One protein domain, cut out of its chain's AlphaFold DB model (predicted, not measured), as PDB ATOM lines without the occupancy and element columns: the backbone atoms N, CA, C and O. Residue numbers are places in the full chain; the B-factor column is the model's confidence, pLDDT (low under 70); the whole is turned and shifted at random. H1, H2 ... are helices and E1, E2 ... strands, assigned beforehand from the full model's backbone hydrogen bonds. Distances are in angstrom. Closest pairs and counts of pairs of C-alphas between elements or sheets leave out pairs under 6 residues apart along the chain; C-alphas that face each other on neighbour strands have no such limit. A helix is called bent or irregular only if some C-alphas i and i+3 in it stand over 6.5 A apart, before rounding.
ATOM      1  N   VAL A  13     171.390 117.285  57.307       89.50
ATOM      2  CA  VAL A  13     171.004 115.918  57.665       89.50
ATOM      3  C   VAL A  13     172.250 115.104  57.965       89.50
ATOM      4  O   VAL A  13     173.284 115.296  57.330       89.50
ATOM      5  N   THR A  14     172.153 114.193  58.922       91.12
ATOM      6  CA  THR A  14     173.208 113.226  59.219       91.12
ATOM      7  C   THR A  14     172.912 111.918  58.509       91.12
ATOM      8  O   THR A  14     171.760 111.485  58.499       91.12
ATOM      9  N   LYS A  15     173.941 111.290  57.946       92.38
ATOM     10  CA  LYS A  15     173.870 109.924  57.429       92.38
ATOM     11  C   LYS A  15     175.008 109.093  57.982       92.38
ATOM     12  O   LYS A  15     176.124 109.596  58.112       92.38
ATOM     13  N   LYS A  16     174.741 107.823  58.268       94.56
ATOM     14  CA  LYS A  16     175.778 106.873  58.675       94.56
ATOM     15  C   LYS A  16     176.198 106.015  57.493       94.56
ATOM     16  O   LYS A  16     175.359 105.377  56.861       94.56
ATOM     17  N   ILE A  17     177.493 105.977  57.215       95.75
ATOM     18  CA  ILE A  17     178.057 105.135  56.157       95.75
ATOM     19  C   ILE A  17     178.078 103.686  56.651       95.75
ATOM     20  O   ILE A  17     178.599 103.398  57.729       95.75
ATOM     21  N   VAL A  18     177.511 102.770  55.873       96.62
ATOM     22  CA  VAL A  18     177.475 101.326  56.186       96.62
ATOM     23  C   VAL A  18     178.290 100.488  55.207       96.62
ATOM     24  O   VAL A  18     178.619  99.346  55.516       96.62
ATOM     25  N   SER A  19     178.639 101.058  54.055       96.19
ATOM     26  CA  SER A  19     179.466 100.435  53.025       96.19
ATOM     27  C   SER A  19     180.326 101.501  52.354       96.19
ATOM     28  O   SER A  19     179.843 102.607  52.112       96.19
ATOM     29  N   ALA A  20     181.581 101.164  52.067       96.38
ATOM     30  CA  ALA A  20     182.528 102.015  51.354       96.38
ATOM     31  C   ALA A  20     183.441 101.135  50.492       96.38
ATOM     32  O   ALA A  20     184.417 100.552  50.977       96.38
ATOM     33  N   ILE A  21     183.085 100.998  49.218       96.00
ATOM     34  CA  ILE A  21     183.727 100.073  48.282       96.00
ATOM     35  C   ILE A  21     184.498 100.886  47.252       96.00
ATOM     36  O   ILE A  21     183.952 101.812  46.659       96.00
ATOM     37  N   VAL A  22     185.763 100.530  47.044       96.06
ATOM     38  CA  VAL A  22     186.583 101.096  45.972       96.06
ATOM     39  C   VAL A  22     186.641 100.101  44.829       96.06
ATOM     40  O   VAL A  22     187.015  98.944  45.025       96.06
ATOM     41  N   GLU A  23     186.279 100.562  43.640       95.25
ATOM     42  CA  GLU A  23     186.285  99.768  42.417       95.25
ATOM     43  C   GLU A  23     187.155 100.466  41.377       95.25
ATOM     44  O   GLU A  23     187.062 101.679  41.192       95.25
ATOM     45  N   THR A  24     188.004  99.692  40.702       95.88
ATOM     46  CA  THR A  24     188.830 100.180  39.597       95.88
ATOM     47  C   THR A  24     188.426  99.450  38.323       95.88
ATOM     48  O   THR A  24     188.556  98.227  38.242       95.88
ATOM     49  N   GLU A  25     187.965 100.196  37.325       93.06
ATOM     50  CA  GLU A  25     187.548  99.686  36.018       93.06
ATOM     51  C   GLU A  25     188.101 100.598  34.919       93.06
ATOM     52  O   GLU A  25     188.065 101.817  35.036       93.06
ATOM     53  N   ASP A  26     188.685 100.006  33.873       91.19
ATOM     54  CA  ASP A  26     189.239 100.724  32.712       91.19
ATOM     55  C   ASP A  26     190.228 101.870  33.035       91.19
ATOM     56  O   ASP A  26     190.402 102.808  32.258       91.19
ATOM     57  N   GLY A  27     190.949 101.759  34.158       90.56
ATOM     58  CA  GLY A  27     191.914 102.772  34.610       90.56
ATOM     59  C   GLY A  27     191.280 103.949  35.352       90.56
ATOM     60  O   GLY A  27     191.973 104.915  35.659       90.56
ATOM     61  N   GLU A  28     189.988 103.864  35.655       94.81
ATOM     62  CA  GLU A  28     189.273 104.792  36.517       94.81
ATOM     63  C   GLU A  28     188.971 104.116  37.852       94.81
ATOM     64  O   GLU A  28     188.678 102.922  37.905       94.81
ATOM     65  N   THR A  29     189.052 104.877  38.936       96.00
ATOM     66  CA  THR A  29     188.818 104.400  40.296       96.00
ATOM     67  C   THR A  29     187.692 105.199  40.930       96.00
ATOM     68  O   THR A  29     187.740 106.430  40.977       96.00
ATOM     69  N   TRP A  30     186.708 104.490  41.471       95.81
ATOM     70  CA  TRP A  30     185.497 105.044  42.061       95.81
ATOM     71  C   TRP A  30     185.331 104.554  43.495       95.81
ATOM     72  O   TRP A  30     185.649 103.410  43.812       95.81
ATOM     73  N   LEU A  31     184.818 105.424  44.357       96.31
ATOM     74  CA  LEU A  31     184.392 105.116  45.714       96.31
ATOM     75  C   LEU A  31     182.866 105.134  45.762       96.31
ATOM     76  O   LEU A  31     182.257 106.192  45.610       96.31
ATOM     77  N   SER A  32     182.271 103.978  46.021       96.31
ATOM     78  CA  SER A  32     180.834 103.799  46.209       96.31
ATOM     79  C   SER A  32     180.508 103.742  47.700       96.31
ATOM     80  O   SER A  32     181.087 102.944  48.441       96.31
ATOM     81  N   LEU A  33     179.577 104.586  48.141       96.06
ATOM     82  CA  LEU A  33     179.117 104.688  49.523       96.06
ATOM     83  C   LEU A  33     177.651 104.281  49.622       96.06
ATOM     84  O   LEU A  33     176.827 104.795  48.868       96.06
ATOM     85  N   ASP A  34     177.316 103.462  50.618       96.06
ATOM     86  CA  ASP A  34     175.927 103.219  51.015       96.06
ATOM     87  C   ASP A  34     175.666 103.764  52.417       96.06
ATOM     88  O   ASP A  34     176.514 103.669  53.315       96.06
ATOM     89  N   PHE A  35     174.461 104.293  52.619       95.00
ATOM     90  CA  PHE A  35     174.035 104.867  53.894       95.00
ATOM     91  C   PHE A  35     172.979 104.009  54.597       95.00
ATOM     92  O   PHE A  35     172.115 103.415  53.948       95.00
ATOM     93  N   GLU A  36     173.006 103.990  55.934       93.75
ATOM     94  CA  GLU A  36     172.063 103.236  56.778       93.75
ATOM     95  C   GLU A  36     170.605 103.645  56.516       93.75
ATOM     96  O   GLU A  36     169.709 102.804  56.444       93.75
ATOM     97  N   GLU A  37     170.366 104.941  56.309       88.62
ATOM     98  CA  GLU A  37     169.051 105.521  56.027       88.62
ATOM     99  C   GLU A  37     168.589 105.301  54.574       88.62
ATOM    100  O   GLU A  37     167.487 105.709  54.193       88.62
ATOM    101  N   GLY A  38     169.428 104.665  53.756       84.75
ATOM    102  CA  GLY A  38     169.190 104.402  52.347       84.75
ATOM    103  C   GLY A  38     169.749 105.466  51.395       84.75
ATOM    104  O   GLY A  38     170.046 106.621  51.743       84.75
ATOM    105  N   GLY A  39     169.861 105.039  50.137       87.44
ATOM    106  CA  GLY A  39     170.580 105.750  49.085       87.44
ATOM    107  C   GLY A  39     172.086 105.494  49.144       87.44
ATOM    108  O   GLY A  39     172.588 104.883  50.085       87.44
ATOM    109  N   GLY A  40     172.785 106.007  48.140       90.00
ATOM    110  CA  GLY A  40     174.230 105.908  48.037       90.00
ATOM    111  C   GLY A  40     174.808 107.093  47.282       90.00
ATOM    112  O   GLY A  40     174.061 107.903  46.722       90.00
ATOM    113  N   ASP A  41     176.124 107.200  47.322       92.75
ATOM    114  CA  ASP A  41     176.890 108.221  46.620       92.75
ATOM    115  C   ASP A  41     178.095 107.579  45.933       92.75
ATOM    116  O   ASP A  41     178.584 106.543  46.381       92.75
ATOM    117  N   VAL A  42     178.550 108.175  44.835       93.75
ATOM    118  CA  VAL A  42     179.691 107.673  44.063       93.75
ATOM    119  C   VAL A  42     180.642 108.825  43.794       93.75
ATOM    120  O   VAL A  42     180.266 109.835  43.199       93.75
ATOM    121  N   ILE A  43     181.886 108.663  44.228       94.31
ATOM    122  CA  ILE A  43     182.931 109.681  44.139       94.31
ATOM    123  C   ILE A  43     184.059 109.143  43.264       94.31
ATOM    124  O   ILE A  43     184.581 108.060  43.511       94.31
ATOM    125  N   ALA A  44     184.472 109.907  42.254       95.06
ATOM    126  CA  ALA A  44     185.665 109.576  41.482       95.06
ATOM    127  C   ALA A  44     186.926 109.804  42.330       95.06
ATOM    128  O   ALA A  44     187.145 110.906  42.836       95.06
ATOM    129  N   LEU A  45     187.764 108.782  42.468       94.19
ATOM    130  CA  LEU A  45     189.096 108.894  43.069       94.19
ATOM    131  C   LEU A  45     190.157 109.147  41.991       94.19
ATOM    132  O   LEU A  45     191.043 109.991  42.165       94.19
ATOM    133  N   GLU A  46     190.023 108.446  40.866       95.19
ATOM    134  CA  GLU A  46     190.873 108.566  39.688       95.19
ATOM    135  C   GLU A  46     190.009 108.499  38.424       95.19
ATOM    136  O   GLU A  46     189.244 107.558  38.243       95.19
ATOM    137  N   SER A  47     190.107 109.488  37.546       94.56
ATOM    138  CA  SER A  47     189.432 109.503  36.251       94.56
ATOM    139  C   SER A  47     190.309 110.179  35.207       94.56
ATOM    140  O   SER A  47     191.105 111.079  35.492       94.56
ATOM    141  N   SER A  48     190.137 109.738  33.963       93.50
ATOM    142  CA  SER A  48     190.782 110.344  32.799       93.50
ATOM    143  C   SER A  48     190.193 111.717  32.439       93.50
ATOM    144  O   SER A  48     190.861 112.533  31.793       93.50
ATOM    145  N   ASP A  49     188.964 112.001  32.876       95.38
ATOM    146  CA  ASP A  49     188.312 113.294  32.703       95.38
ATOM    147  C   ASP A  49     188.728 114.251  33.828       95.38
ATOM    148  O   ASP A  49     188.440 114.045  35.007       95.38
ATOM    149  N   LYS A  50     189.386 115.355  33.456       94.31
ATOM    150  CA  LYS A  50     189.879 116.349  34.416       94.31
ATOM    151  C   LYS A  50     188.760 116.992  35.247       94.31
ATOM    152  O   LYS A  50     188.988 117.312  36.409       94.31
ATOM    153  N   GLY A  51     187.585 117.218  34.663       95.50
ATOM    154  CA  GLY A  51     186.451 117.803  35.375       95.50
ATOM    155  C   GLY A  51     185.918 116.855  36.444       95.50
ATOM    156  O   GLY A  51     185.701 117.278  37.577       95.50
ATOM    157  N   ILE A  52     185.789 115.571  36.100       94.06
ATOM    158  CA  ILE A  52     185.384 114.518  37.041       94.06
ATOM    159  C   ILE A  52     186.447 114.333  38.127       94.06
ATOM    160  O   ILE A  52     186.101 114.272  39.305       94.06
ATOM    161  N   GLN A  53     187.731 114.319  37.757       94.69
ATOM    162  CA  GLN A  53     188.840 114.218  38.705       94.69
ATOM    163  C   GLN A  53     188.829 115.370  39.716       94.69
ATOM    164  O   GLN A  53     188.897 115.140  40.922       94.69
ATOM    165  N   ASP A  54     188.740 116.616  39.241       94.81
ATOM    166  CA  ASP A  54     188.777 117.800  40.103       94.81
ATOM    167  C   ASP A  54     187.537 117.852  41.030       94.81
ATOM    168  O   ASP A  54     187.647 118.224  42.204       94.81
ATOM    169  N   ASP A  55     186.361 117.443  40.539       93.19
ATOM    170  CA  ASP A  55     185.145 117.355  41.352       93.19
ATOM    171  C   ASP A  55     185.213 116.215  42.381       93.19
ATOM    172  O   ASP A  55     184.868 116.437  43.543       93.19
ATOM    173  N   GLY A  56     185.713 115.039  42.001       93.50
ATOM    174  CA  GLY A  56     185.899 113.897  42.897       93.50
ATOM    175  C   GLY A  56     186.867 114.200  44.042       93.50
ATOM    176  O   GLY A  56     186.545 113.980  45.210       93.50
ATOM    177  N   GLN A  57     187.996 114.846  43.734       93.50
ATOM    178  CA  GLN A  57     188.960 115.316  44.736       93.50
ATOM    179  C   GLN A  57     188.359 116.355  45.695       93.50
ATOM    180  O   GLN A  57     188.683 116.391  46.882       93.50
ATOM    181  N   ARG A  58     187.445 117.204  45.218       93.31
ATOM    182  CA  ARG A  58     186.738 118.144  46.094       93.31
ATOM    183  C   ARG A  58     185.738 117.429  47.002       93.31
ATOM    184  O   ARG A  58     185.604 117.811  48.165       93.31
ATOM    185  N   GLU A  59     184.998 116.453  46.486       92.69
ATOM    186  CA  GLU A  59     184.006 115.730  47.285       92.69
ATOM    187  C   GLU A  59     184.670 114.813  48.316       92.69
ATOM    188  O   GLU A  59     184.226 114.812  49.463       92.69
ATOM    189  N   ILE A  60     185.792 114.157  47.990       92.94
ATOM    190  CA  ILE A  60     186.522 113.339  48.968       92.94
ATOM    191  C   ILE A  60     187.071 114.178  50.126       92.94
ATOM    192  O   ILE A  60     186.917 113.804  51.283       92.94
ATOM    193  N   GLN A  61     187.615 115.368  49.846       92.00
ATOM    194  CA  GLN A  61     188.092 116.277  50.892       92.00
ATOM    195  C   GLN A  61     186.970 116.681  51.849       92.00
ATOM    196  O   GLN A  61     187.166 116.723  53.064       92.00
ATOM    197  N   LYS A  62     185.773 116.963  51.323       92.38
ATOM    198  CA  LYS A  62     184.622 117.300  52.169       92.38
ATOM    199  C   LYS A  62     184.084 116.092  52.921       92.38
ATOM    200  O   LYS A  62     183.639 116.264  54.052       92.38
ATOM    201  N   LEU A  63     184.105 114.906  52.314       93.44
ATOM    202  CA  LEU A  63     183.730 113.659  52.972       93.44
ATOM    203  C   LEU A  63     184.636 113.405  54.179       93.44
ATOM    204  O   LEU A  63     184.124 113.247  55.283       93.44
ATOM    205  N   CYS A  64     185.960 113.441  53.987       91.94
ATOM    206  CA  CYS A  64     186.946 113.286  55.057       91.94
ATOM    207  C   CYS A  64     186.717 114.315  56.163       91.94
ATOM    208  O   CYS A  64     186.501 113.945  57.315       91.94
ATOM    209  N   ALA A  65     186.633 115.596  55.803       90.94
ATOM    210  CA  ALA A  65     186.411 116.663  56.771       90.94
ATOM    211  C   ALA A  65     185.078 116.499  57.528       90.94
ATOM    212  O   ALA A  65     185.008 116.728  58.734       90.94
ATOM    213  N   SER A  66     184.016 116.059  56.843       90.88
ATOM    214  CA  SER A  66     182.725 115.754  57.463       90.88
ATOM    215  C   SER A  66     182.787 114.544  58.395       90.88
ATOM    216  O   SER A  66     182.043 114.519  59.373       90.88
ATOM    217  N   ALA A  67     183.600 113.541  58.070       89.06
ATOM    218  CA  ALA A  67     183.799 112.336  58.867       89.06
ATOM    219  C   ALA A  67     184.794 112.547  60.026       89.06
ATOM    220  O   ALA A  67     184.928 111.666  60.873       89.06
ATOM    221  N   GLY A  68     185.468 113.703  60.080       87.75
ATOM    222  CA  GLY A  68     186.513 114.000  61.063       87.75
ATOM    223  C   GLY A  68     187.860 113.345  60.746       87.75
ATOM    224  O   GLY A  68     188.632 113.081  61.662       87.75
ATOM    225  N   LEU A  69     188.121 113.060  59.469       87.62
ATOM    226  CA  LEU A  69     189.364 112.483  58.961       87.62
ATOM    227  C   LEU A  69     190.199 113.566  58.267       87.62
ATOM    228  O   LEU A  69     189.661 114.368  57.501       87.62
ATOM    229  N   ASP A  70     191.511 113.560  58.502       84.19
ATOM    230  CA  ASP A  70     192.446 114.472  57.827       84.19
ATOM    231  C   ASP A  70     192.704 114.044  56.371       84.19
ATOM    232  O   ASP A  70     192.738 114.879  55.467       84.19
ATOM    233  N   GLU A  71     192.828 112.736  56.131       85.81
ATOM    234  CA  GLU A  71     192.909 112.130  54.799       85.81
ATOM    235  C   GLU A  71     192.220 110.760  54.793       85.81
ATOM    236  O   GLU A  71     192.020 110.158  55.848       85.81
ATOM    237  N   LEU A  72     191.860 110.265  53.606       87.56
ATOM    238  CA  LEU A  72     191.370 108.898  53.436       87.56
ATOM    239  C   LEU A  72     192.537 107.975  53.077       87.56
ATOM    240  O   LEU A  72     193.038 108.041  51.954       87.56
ATOM    241  N   ASN A  73     192.926 107.101  54.004       86.75
ATOM    242  CA  ASN A  73     193.961 106.094  53.759       86.75
ATOM    243  C   ASN A  73     193.372 104.776  53.256       86.75
ATOM    244  O   ASN A  73     193.888 104.169  52.317       86.75
ATOM    245  N   GLU A  74     192.266 104.343  53.859       90.38
ATOM    246  CA  GLU A  74     191.559 103.122  53.488       90.38
ATOM    247  C   GLU A  74     190.049 103.370  53.502       90.38
ATOM    248  O   GLU A  74     189.517 103.975  54.429       90.38
ATOM    249  N   SER A  75     189.318 102.879  52.492       90.81
ATOM    250  CA  SER A  75     187.867 103.113  52.407       90.81
ATOM    251  C   SER A  75     187.099 102.537  53.599       90.81
ATOM    252  O   SER A  75     186.066 103.079  53.982       90.81
ATOM    253  N   ALA A  76     187.623 101.483  54.229       92.38
ATOM    254  CA  ALA A  76     187.050 100.881  55.426       92.38
ATOM    255  C   ALA A  76     186.975 101.852  56.620       92.38
ATOM    256  O   ALA A  76     186.090 101.688  57.458       92.38
ATOM    257  N   GLU A  77     187.833 102.879  56.680       92.50
ATOM    258  CA  GLU A  77     187.811 103.910  57.732       92.50
ATOM    259  C   GLU A  77     186.516 104.727  57.719       92.50
ATOM    260  O   GLU A  77     186.112 105.259  58.748       92.50
ATOM    261  N   LEU A  78     185.841 104.798  56.569       92.50
ATOM    262  CA  LEU A  78     184.568 105.499  56.425       92.50
ATOM    263  C   LEU A  78     183.394 104.698  56.996       92.50
ATOM    264  O   LEU A  78     182.353 105.276  57.305       92.50
ATOM    265  N   ILE A  79     183.517 103.375  57.123       94.75
ATOM    266  CA  ILE A  79     182.410 102.526  57.571       94.75
ATOM    267  C   ILE A  79     182.129 102.809  59.049       94.75
ATOM    268  O   ILE A  79     182.968 102.611  59.923       94.75
ATOM    269  N   GLY A  80     180.903 103.241  59.340       92.12
ATOM    270  CA  GLY A  80     180.470 103.657  60.670       92.12
ATOM    271  C   GLY A  80     180.626 105.154  60.944       92.12
ATOM    272  O   GLY A  80     180.078 105.624  61.945       92.12
ATOM    273  N   CYS A  81     181.287 105.914  60.064       92.88
ATOM    274  CA  CYS A  81     181.346 107.367  60.173       92.88
ATOM    275  C   CYS A  81     179.965 107.995  59.971       92.88
ATOM    276  O   CYS A  81     179.157 107.553  59.146       92.88
ATOM    277  N   ILE A  82     179.720 109.070  60.720       92.56
ATOM    278  CA  ILE A  82     178.549 109.927  60.554       92.56
ATOM    279  C   ILE A  82     178.987 111.144  59.753       92.56
ATOM    280  O   ILE A  82     179.876 111.882  60.173       92.56
ATOM    281  N   VAL A  83     178.338 111.356  58.615       92.75
ATOM    282  CA  VAL A  83     178.585 112.496  57.734       92.75
ATOM    283  C   VAL A  83     177.398 113.445  57.734       92.75
ATOM    284  O   VAL A  83     176.252 113.040  57.937       92.75
ATOM    285  N   TYR A  84     177.677 114.720  57.501       90.50
ATOM    286  CA  TYR A  84     176.710 115.803  57.520       90.50
ATOM    287  C   TYR A  84     176.517 116.297  56.092       90.50
ATOM    288  O   TYR A  84     177.472 116.643  55.400       90.50
ATOM    289  N   LEU A  85     175.269 116.329  55.640       87.81
ATOM    290  CA  LEU A  85     174.897 116.712  54.286       87.81
ATOM    291  C   LEU A  85     173.977 117.930  54.322       87.81
ATOM    292  O   LEU A  85     172.956 117.926  55.006       87.81
ATOM    293  N   GLN A  86     174.279 118.948  53.519       86.50
ATOM    294  CA  GLN A  86     173.410 120.097  53.288       86.50
ATOM    295  C   GLN A  86     173.076 120.209  51.800       86.50
ATOM    296  O   GLN A  86     173.949 120.443  50.965       86.50
ATOM    297  N   GLY A  87     171.800 120.022  51.445       83.56
ATOM    298  CA  GLY A  87     171.365 120.046  50.042       83.56
ATOM    299  C   GLY A  87     172.055 118.987  49.167       83.56
ATOM    300  O   GLY A  87     172.309 119.247  47.995       83.56
ATOM    301  N   GLY A  88     172.397 117.831  49.748       82.31
ATOM    302  CA  GLY A  88     173.097 116.737  49.066       82.31
ATOM    303  C   GLY A  88     174.619 116.884  48.988       82.31
ATOM    304  O   GLY A  88     175.246 116.097  48.298       82.31
ATOM    305  N   ARG A  89     175.220 117.873  49.663       86.62
ATOM    306  CA  ARG A  89     176.678 118.071  49.704       86.62
ATOM    307  C   ARG A  89     177.226 117.892  51.107       86.62
ATOM    308  O   ARG A  89     176.611 118.387  52.050       86.62
ATOM    309  N   TYR A  90     178.398 117.278  51.222       87.56
ATOM    310  CA  TYR A  90     179.115 117.140  52.487       87.56
ATOM    311  C   TYR A  90     179.468 118.506  53.081       87.56
ATOM    312  O   TYR A  90     179.936 119.412  52.382       87.56
ATOM    313  N   VAL A  91     179.226 118.643  54.378       88.38
ATOM    314  CA  VAL A  91     179.556 119.814  55.188       88.38
ATOM    315  C   VAL A  91     180.207 119.357  56.485       88.38
ATOM    316  O   VAL A  91     180.064 118.211  56.895       88.38
ATOM    317  N   LEU A  92     180.926 120.260  57.145       86.69
ATOM    318  CA  LEU A  92     181.411 119.987  58.492       86.69
ATOM    319  C   LEU A  92     180.228 119.783  59.438       86.69
ATOM    320  O   LEU A  92     179.158 120.375  59.243       86.69
TER     321      LEU A  92
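What this domain is: This is residues 13 to 92 of the 106 residues of an uncharacterized protein of Bradyrhizobium sp. IAR9 (UniProt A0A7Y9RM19). A five-stranded sheet curls like part of a barrel about one long helix, H1, which packs on E3 at one edge of the sheet and on E4 and E5 at the other; short H2 lies over E1. Bent E1 joins the meander E1 E2 E3, each strand the antiparallel neighbour of the one before, to the small hairpin E4 and E5. The printed part has 80 residues, with five named strands and two named helices in the order E1 E2 E3 H1 H2 E4 E5; the class is mixed, and the sheet, E3 E2 E1 E4 E5, is antiparallel throughout. It is compact, with a radius of gyration of the C-alphas of 11.9 A and spans of 32 by 23 by 19 A.

How they stand to each other: Begin in the strongly twisted sheet with E1, residues 13 to 25, which bends by 68 degrees at residue 16. Its residues 17 to 25 pair with E2, residues 28 to 35, in a hairpin; look at N 21 and O 32, 2.9 A apart. Its residues 13 to 16 pair with E4, residues 82 to 86; N 15 and O 83 are 2.9 A apart. E3, residues 40 to 46, forms a hairpin with E2, with N 43 and O 31 at 2.9 A, and E5, residues 89 to 91, one with E4, with N 91 and O 84 at 2.8 A. H1, residues 50 to 67, is on the sheet; its closest C-alphas to E3 are those of Gly 56 and Ala 44, 4.6 A apart, to E4 those of Ser 66 and Val 83, 5.3 A, and to E5 those of Lys 62 and Tyr 90, 5.5 A. H2, residues 75 to 78, lies over E1 at a height of 7.0 A over the sheet. Every O i to N i+4 pair in H1 is within hydrogen-bond range; H2 is too short for one.

Where its parts are: Find C-alpha 13 at (171.004, 115.918, 57.665); from there E1 runs 31.7 A. E2 covers 23.1 A and E3 18.8 A. From C-alpha 50 at (189.879, 116.349, 34.416), H1 runs 25.5 A. E5 ends at C-alpha 91, (179.556, 119.814, 55.188).

The domain as a whole: The farthest C-alphas, Val 13 and Asp 26, are 34.4 A apart. The printed part has no cut and no long link. Mean pLDDT of the printed part is 92.1, and no printed residue is under 70.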